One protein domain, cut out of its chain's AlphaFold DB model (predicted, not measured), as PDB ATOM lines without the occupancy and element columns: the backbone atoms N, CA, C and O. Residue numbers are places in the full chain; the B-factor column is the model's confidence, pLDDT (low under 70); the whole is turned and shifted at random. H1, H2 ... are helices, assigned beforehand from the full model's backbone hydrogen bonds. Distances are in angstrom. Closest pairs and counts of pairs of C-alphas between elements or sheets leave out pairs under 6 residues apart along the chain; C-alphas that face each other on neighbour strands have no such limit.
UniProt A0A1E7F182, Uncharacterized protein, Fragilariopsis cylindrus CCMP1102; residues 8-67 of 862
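This is residues 8 to 67 of the 862 residues of an uncharacterized protein of Fragilariopsis cylindrus CCMP1102 (UniProt A0A1E7F182). One long helix, H1, is crossed steeply by two others, the short H2 and the longer H3, which pack on different sides of it, so that the three centres make a triangle. Residues 26 to 31, of which residue 26 belongs to H1, stick out at the far end of H1 before the backbone folds back to H2. The printed part has 60 residues with three named helices, in the order H1, H2, H3, and no named strand; its class is all helix. It is compact, with a radius of gyration of the C-alphas of 10.9 A and spans of 29 by 24 by 16 A.

H1, residues 8 to 26, touches H2, residues 36 to 42, with its residues 12 to 20 alone. Their closest C-alphas, those of Ala 16 and Ala 39, are 5.0 A apart, and the helices run opposite ways at a steep tilt of 65 degrees. H1 also touches H3, residues 53 to 67, where the closest C-alphas, those of Ala 17 and Lys 63, are 4.9 A apart. These two run the same way at a steep tilt of 60 degrees. H2 and H3 are close but not clearly touching: their closest C-alphas, those of Leu 36 and Arg 56, are 7.5 A apart, and their lines are about perpendicular at 89 degrees. In H1, H2 and H3 every O i to N i+4 pair is within hydrogen-bond range.

H1 begins at C-alpha 8, (286.945, 304.634, 129.782), and measures 26.8 A from first to last C-alpha. H2 begins at C-alpha 36, (304.990, 306.232, 133.873), and measures 9.9 A. H3 measures 21.1 A and ends at C-alpha 67, (297.241, 309.440, 147.466).

The two C-alphas farthest apart, those of Asn 8 and Val 29, are 32.0 A apart. The printed part has no cut, and both links are short. Mean pLDDT of the printed part is 80.5; residues 28, 30 to 31 and 67 are under 70.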
ATOM      1  N   ASN A   8     285.874 305.615 129.966       71.94
ATOM      2  CA  ASN A   8     286.945 304.634 129.782       71.94
ATOM      3  C   ASN A   8     288.335 305.313 129.815       71.94
ATOM      4  O   ASN A   8     289.282 304.827 130.431       71.94
ATOM      5  N   TYR A   9     288.450 306.523 129.257       81.62
ATOM      6  CA  TYR A   9     289.691 307.299 129.284       81.62
ATOM      7  C   TYR A   9     290.137 307.697 130.701       81.62
ATOM      8  O   TYR A   9     291.306 307.526 131.065       81.62
ATOM      9  N   LYS A  10     289.223 308.235 131.519       80.75
ATOM     10  CA  LYS A  10     289.532 308.643 132.901       80.75
ATOM     11  C   LYS A  10     289.868 307.440 133.776       80.75
ATOM     12  O   LYS A  10     290.840 307.509 134.528       80.75
ATOM     13  N   GLN A  11     289.125 306.345 133.633       82.31
ATOM     14  CA  GLN A  11     289.375 305.102 134.363       82.31
ATOM     15  C   GLN A  11     290.754 304.523 134.039       82.31
ATOM     16  O   GLN A  11     291.493 304.159 134.951       82.31
ATOM     17  N   ARG A  12     291.166 304.528 132.765       86.06
ATOM     18  CA  ARG A  12     292.505 304.070 132.357       86.06
ATOM     19  C   ARG A  12     293.623 304.919 132.961       86.06
ATOM     20  O   ARG A  12     294.601 304.373 133.466       86.06
ATOM     21  N   LEU A  13     293.477 306.247 132.988       88.50
ATOM     22  CA  LEU A  13     294.449 307.135 133.648       88.50
ATOM     23  C   LEU A  13     294.532 306.891 135.162       88.50
ATOM     24  O   LEU A  13     295.619 306.951 135.741       88.50
ATOM     25  N   GLU A  14     293.400 306.617 135.807       86.56
ATOM     26  CA  GLU A  14     293.349 306.294 137.231       86.56
ATOM     27  C   GLU A  14     293.963 304.918 137.531       86.56
ATOM     28  O   GLU A  14     294.717 304.779 138.493       86.56
ATOM     29  N   HIS A  15     293.743 303.930 136.666       84.88
ATOM     30  CA  HIS A  15     294.338 302.600 136.778       84.88
ATOM     31  C   HIS A  15     295.868 302.642 136.607       84.88
ATOM     32  O   HIS A  15     296.594 302.058 137.412       84.88
ATOM     33  N   ALA A  16     296.381 303.437 135.658       86.94
ATOM     34  CA  ALA A  16     297.822 303.686 135.531       86.94
ATOM     35  C   ALA A  16     298.404 304.353 136.790       86.94
ATOM     36  O   ALA A  16     299.506 304.013 137.223       86.94
ATOM     37  N   ALA A  17     297.665 305.279 137.412       88.19
ATOM     38  CA  ALA A  17     298.082 305.909 138.663       88.19
ATOM     39  C   ALA A  17     298.128 304.917 139.839       88.19
ATOM     40  O   ALA A  17     299.044 305.007 140.658       88.19
ATOM     41  N   ARG A  18     297.188 303.964 139.910       85.56
ATOM     42  CA  ARG A  18     297.191 302.894 140.924       85.56
ATOM     43  C   ARG A  18     298.370 301.947 140.746       85.56
ATOM     44  O   ARG A  18     299.056 301.697 141.729       85.56
ATOM     45  N   TYR A  19     298.678 301.516 139.520       83.62
ATOM     46  CA  TYR A  19     299.865 300.689 139.262       83.62
ATOM     47  C   TYR A  19     301.159 301.364 139.721       83.62
ATOM     48  O   TYR A  19     301.996 300.711 140.331       83.62
ATOM     49  N   LEU A  20     301.307 302.671 139.484       87.25
ATOM     50  CA  LEU A  20     302.485 303.418 139.938       87.25
ATOM     51  C   LEU A  20     302.564 303.550 141.462       87.25
ATOM     52  O   LEU A  20     303.659 303.530 142.008       87.25
ATOM     53  N   LEU A  21     301.432 303.729 142.149       83.38
ATOM     54  CA  LEU A  21     301.408 303.808 143.615       83.38
ATOM     55  C   LEU A  21     301.684 302.448 144.260       83.38
ATOM     56  O   LEU A  21     302.411 302.380 145.245       83.38
ATOM     57  N   PHE A  22     301.134 301.380 143.688       80.25
ATOM     58  CA  PHE A  22     301.320 300.015 144.170       80.25
ATOM     59  C   PHE A  22     302.767 299.542 143.965       80.25
ATOM     60  O   PHE A  22     303.382 298.989 144.872       80.25
ATOM     61  N   ASP A  23     303.356 299.853 142.808       81.75
ATOM     62  CA  ASP A  23     304.766 299.578 142.520       81.75
ATOM     63  C   ASP A  23     305.719 300.376 143.432       81.75
ATOM     64  O   ASP A  23     306.711 299.838 143.917       81.75
ATOM     65  N   GLU A  24     305.384 301.628 143.769       81.00
ATOM     66  CA  GLU A  24     306.147 302.420 144.745       81.00
ATOM     67  C   GLU A  24     306.122 301.837 146.167       81.00
ATOM     68  O   GLU A  24     307.068 302.082 146.921       81.00
ATOM     69  N   GLN A  25     305.063 301.103 146.530       74.25
ATOM     70  CA  GLN A  25     304.916 300.444 147.832       74.25
ATOM     71  C   GLN A  25     305.631 299.089 147.890       74.25
ATOM     72  O   GLN A  25     306.187 298.752 148.930       74.25
ATOM     73  N   LEU A  26     305.648 298.336 146.786       71.12
ATOM     74  CA  LEU A  26     306.255 297.003 146.727       71.12
ATOM     75  C   LEU A  26     307.739 297.017 146.335       71.12
ATOM     76  O   LEU A  26     308.497 296.154 146.770       71.12
ATOM     77  N   CYS A  27     308.180 297.983 145.524       73.62
ATOM     78  CA  CYS A  27     309.545 298.024 145.008       73.62
ATOM     79  C   CYS A  27     310.428 299.000 145.808       73.62
ATOM     80  O   CYS A  27     310.382 300.232 145.646       73.62
ATOM     81  N   ALA A  28     311.278 298.436 146.672       60.94
ATOM     82  CA  ALA A  28     312.221 299.183 147.507       60.94
ATOM     83  C   ALA A  28     313.357 299.847 146.702       60.94
ATOM     84  O   ALA A  28     313.902 300.862 147.137       60.94
ATOM     85  N   VAL A  29     313.689 299.320 145.515       74.19
ATOM     86  CA  VAL A  29     314.800 299.791 144.674       74.19
ATOM     87  C   VAL A  29     314.288 300.765 143.596       74.19
ATOM     88  O   VAL A  29     313.603 300.344 142.665       74.19
ATOM     89  N   PRO A  30     314.626 302.071 143.647       68.44
ATOM     90  CA  PRO A  30     314.040 303.069 142.746       68.44
ATOM     91  C   PRO A  30     314.333 302.863 141.254       68.44
ATOM     92  O   PRO A  30     313.549 303.309 140.422       68.44
ATOM     93  N   SER A  31     315.451 302.217 140.908       68.62
ATOM     94  CA  SER A  31     315.853 301.959 139.518       68.62
ATOM     95  C   SER A  31     315.056 300.841 138.841       68.62
ATOM     96  O   SER A  31     315.070 300.761 137.618       68.62
ATOM     97  N   GLN A  32     314.348 300.010 139.613       73.94
ATOM     98  CA  GLN A  32     313.522 298.908 139.106       73.94
ATOM     99  C   GLN A  32     312.025 299.243 139.083       73.94
ATOM    100  O   GLN A  32     311.211 298.408 138.697       73.94
ATOM    101  N   ARG A  33     311.655 300.471 139.470       81.81
ATOM    102  CA  ARG A  33     310.256 300.897 139.538       81.81
ATOM    103  C   ARG A  33     309.620 301.030 138.163       81.81
ATOM    104  O   ARG A  33     310.232 301.515 137.205       81.81
ATOM    105  N   LEU A  34     308.343 300.679 138.100       85.19
ATOM    106  CA  LEU A  34     307.492 300.851 136.939       85.19
ATOM    107  C   LEU A  34     307.503 302.320 136.503       85.19
ATOM    108  O   LEU A  34     307.115 303.233 137.234       85.19
ATOM    109  N   THR A  35     307.940 302.560 135.271       87.38
ATOM    110  CA  THR A  35     307.943 303.912 134.709       87.38
ATOM    111  C   THR A  35     306.523 304.351 134.353       87.38
ATOM    112  O   THR A  35     305.665 303.535 134.017       87.38
ATOM    113  N   LEU A  36     306.270 305.666 134.330       83.56
ATOM    114  CA  LEU A  36     304.990 306.232 133.873       83.56
ATOM    115  C   LEU A  36     304.605 305.740 132.466       83.56
ATOM    116  O   LEU A  36     303.433 305.498 132.190       83.56
ATOM    117  N   LYS A  37     305.604 305.563 131.592       85.19
ATOM    118  CA  LYS A  37     305.419 304.993 130.255       85.19
ATOM    119  C   LYS A  37     304.970 303.531 130.335       85.19
ATOM    120  O   LYS A  37     303.984 303.175 129.700       85.19
ATOM    121  N   GLY A  38     305.621 302.721 131.171       83.69
ATOM    122  CA  GLY A  38     305.221 301.334 131.422       83.69
ATOM    123  C   GLY A  38     303.813 301.203 132.015       83.69
ATOM    124  O   GLY A  38     303.053 300.336 131.596       83.69
ATOM    125  N   ALA A  39     303.426 302.095 132.928       85.44
ATOM    126  CA  ALA A  39     302.092 302.094 133.528       85.44
ATOM    127  C   ALA A  39     300.981 302.443 132.525       85.44
ATOM    128  O   ALA A  39     299.914 301.838 132.565       85.44
ATOM    129  N   LEU A  40     301.227 303.386 131.608       85.44
ATOM    130  CA  LEU A  40     300.273 303.735 130.550       85.44
ATOM    131  C   LEU A  40     300.113 302.602 129.522       85.44
ATOM    132  O   LEU A  40     298.990 302.294 129.126       85.44
ATOM    133  N   LEU A  41     301.206 301.928 129.147       85.94
ATOM    134  CA  LEU A  41     301.146 300.759 128.259       85.94
ATOM    135  C   LEU A  41     300.349 299.608 128.887       85.94
ATOM    136  O   LEU A  41     299.493 299.024 128.230       85.94
ATOM    137  N   LYS A  42     300.549 299.338 130.186       82.44
ATOM    138  CA  LYS A  42     299.811 298.293 130.920       82.44
ATOM    139  C   LYS A  42     298.295 298.509 130.968       82.44
ATOM    140  O   LYS A  42     297.560 297.550 131.156       82.44
ATOM    141  N   VAL A  43     297.822 299.744 130.799       85.38
ATOM    142  CA  VAL A  43     296.384 300.071 130.764       85.38
ATOM    143  C   VAL A  43     295.875 300.341 129.342       85.38
ATOM    144  O   VAL A  43     294.852 301.004 129.154       85.38
ATOM    145  N   GLY A  44     296.608 299.851 128.336       81.00
ATOM    146  CA  GLY A  44     296.186 299.774 126.939       81.00
ATOM    147  C   GLY A  44     296.410 301.033 126.102       81.00
ATOM    148  O   GLY A  44     295.784 301.156 125.052       81.00
ATOM    149  N   PHE A  45     297.202 302.019 126.559       84.31
ATOM    150  CA  PHE A  45     297.574 303.157 125.692       84.31
ATOM    151  C   PHE A  45     298.542 302.689 124.605       84.31
ATOM    152  O   PHE A  45     299.434 301.893 124.890       84.31
ATOM    153  N   SER A  46     298.380 303.182 123.377       82.56
ATOM    154  CA  SER A  46     299.285 302.842 122.276       82.56
ATOM    155  C   SER A  46     300.655 303.504 122.461       82.56
ATOM    156  O   SER A  46     300.803 304.498 123.175       82.56
ATOM    157  N   GLN A  47     301.684 302.983 121.789       77.19
ATOM    158  CA  GLN A  47     303.050 303.509 121.898       77.19
ATOM    159  C   GLN A  47     303.161 304.991 121.478       77.19
ATOM    160  O   GLN A  47     304.008 305.718 122.006       77.19
ATOM    161  N   GLU A  48     302.286 305.447 120.579       72.50
ATOM    162  CA  GLU A  48     302.196 306.837 120.114       72.50
ATOM    163  C   GLU A  48     301.502 307.744 121.145       72.50
ATOM    164  O   GLU A  48     301.959 308.860 121.409       72.50
ATOM    165  N   GLU A  49     300.455 307.249 121.814       76.94
ATOM    166  CA  GLU A  49     299.689 307.998 122.820       76.94
ATOM    167  C   GLU A  49     300.499 308.294 124.091       76.94
ATOM    168  O   GLU A  49     300.323 309.333 124.734       76.94
ATOM    169  N   VAL A  50     301.425 307.407 124.466       77.94
ATOM    170  CA  VAL A  50     302.182 307.518 125.727       77.94
ATOM    171  C   VAL A  50     303.148 308.711 125.748       77.94
ATOM    172  O   VAL A  50     303.503 309.215 126.821       77.94
ATOM    173  N   ASN A  51     303.546 309.216 124.579       75.31
ATOM    174  CA  ASN A  51     304.406 310.396 124.472       75.31
ATOM    175  C   ASN A  51     303.626 311.720 124.594       75.31
ATOM    176  O   ASN A  51     304.237 312.782 124.731       75.31
ATOM    177  N   ASN A  52     302.290 311.689 124.601       78.69
ATOM    178  CA  ASN A  52     301.468 312.890 124.700       78.69
ATOM    179  C   ASN A  52     301.361 313.394 126.159       78.69
ATOM    180  O   ASN A  52     300.867 312.716 127.068       78.69
ATOM    181  N   ASN A  53     301.788 314.645 126.383       75.94
ATOM    182  CA  ASN A  53     301.816 315.299 127.700       75.94
ATOM    183  C   ASN A  53     300.443 315.361 128.396       75.94
ATOM    184  O   ASN A  53     300.379 315.418 129.628       75.94
ATOM    185  N   LYS A  54     299.339 315.300 127.642       81.25
ATOM    186  CA  LYS A  54     297.975 315.296 128.189       81.25
ATOM    187  C   LYS A  54     297.724 314.097 129.110       81.25
ATOM    188  O   LYS A  54     297.157 314.278 130.189       81.25
ATOM    189  N   HIS A  55     298.196 312.904 128.740       83.25
ATOM    190  CA  HIS A  55     298.007 311.674 129.523       83.25
ATOM    191  C   HIS A  55     298.897 311.671 130.762       83.25
ATOM    192  O   HIS A  55     298.424 311.357 131.852       83.25
ATOM    193  N   ARG A  56     300.145 312.142 130.637       78.25
ATOM    194  CA  ARG A  56     301.066 312.310 131.775       78.25
ATOM    195  C   ARG A  56     300.468 313.201 132.864       78.25
ATOM    196  O   ARG A  56     300.361 312.793 134.017       78.25
ATOM    197  N   HIS A  57     299.972 314.381 132.487       81.25
ATOM    198  CA  HIS A  57     299.286 315.275 133.425       81.25
ATOM    199  C   HIS A  57     297.960 314.703 133.950       81.25
ATOM    200  O   HIS A  57     297.524 315.059 135.048       81.25
ATOM    201  N   GLY A  58     297.295 313.847 133.172       86.19
ATOM    202  CA  GLY A  58     296.130 313.075 133.599       86.19
ATOM    203  C   GLY A  58     296.455 312.117 134.747       86.19
ATOM    204  O   GLY A  58     295.851 312.226 135.814       86.19
ATOM    205  N   VAL A  59     297.463 311.258 134.564       85.75
ATOM    206  CA  VAL A  59     297.928 310.293 135.577       85.75
ATOM    207  C   VAL A  59     298.443 311.002 136.831       85.75
ATOM    208  O   VAL A  59     298.063 310.628 137.935       85.75
ATOM    209  N   ASP A  60     299.214 312.088 136.704       81.81
ATOM    210  CA  ASP A  60     299.717 312.851 137.862       81.81
ATOM    211  C   ASP A  60     298.606 313.485 138.713       81.81
ATOM    212  O   ASP A  60     298.766 313.696 139.922       81.81
ATOM    213  N   ARG A  61     297.483 313.854 138.086       81.88
ATOM    214  CA  ARG A  61     296.301 314.361 138.798       81.88
ATOM    215  C   ARG A  61     295.549 313.228 139.484       81.88
ATOM    216  O   ARG A  61     295.176 313.392 140.645       81.88
ATOM    217  N   ALA A  62     295.380 312.091 138.812       84.38
ATOM    218  CA  ALA A  62     294.766 310.904 139.400       84.38
ATOM    219  C   ALA A  62     295.588 310.374 140.589       84.38
ATOM    220  O   ALA A  62     295.042 310.165 141.668       84.38
ATOM    221  N   LYS A  63     296.918 310.297 140.455       82.44
ATOM    222  CA  LYS A  63     297.848 309.887 141.518       82.44
ATOM    223  C   LYS A  63     297.755 310.788 142.750       82.44
ATOM    224  O   LYS A  63     297.742 310.298 143.877       82.44
ATOM    225  N   ARG A  64     297.627 312.108 142.558       78.69
ATOM    226  CA  ARG A  64     297.414 313.070 143.657       78.69
ATOM    227  C   ARG A  64     296.066 312.899 144.357       78.69
ATOM    228  O   ARG A  64     296.021 313.017 145.572       78.69
ATOM    229  N   ARG A  65     294.994 312.604 143.614       80.25
ATOM    230  CA  ARG A  65     293.669 312.321 144.195       80.25
ATOM    231  C   ARG A  65     293.652 311.003 144.976       80.25
ATOM    232  O   ARG A  65     293.129 310.958 146.084       80.25
ATOM    233  N   LEU A  66     294.266 309.954 144.434       77.81
ATOM    234  CA  LEU A  66     294.332 308.635 145.073       77.81
ATOM    235  C   LEU A  66     295.214 308.633 146.326       77.81
ATOM    236  O   LEU A  66     294.814 308.097 147.351       77.81
ATOM    237  N   SER A  67     296.369 309.303 146.286       68.56
ATOM    238  CA  SER A  67     297.241 309.440 147.466       68.56
ATOM    239  C   SER A  67     296.609 310.255 148.600       68.56
ATOM    240  O   SER A  67     296.916 309.996 149.758       68.56
TER     241      SER A  67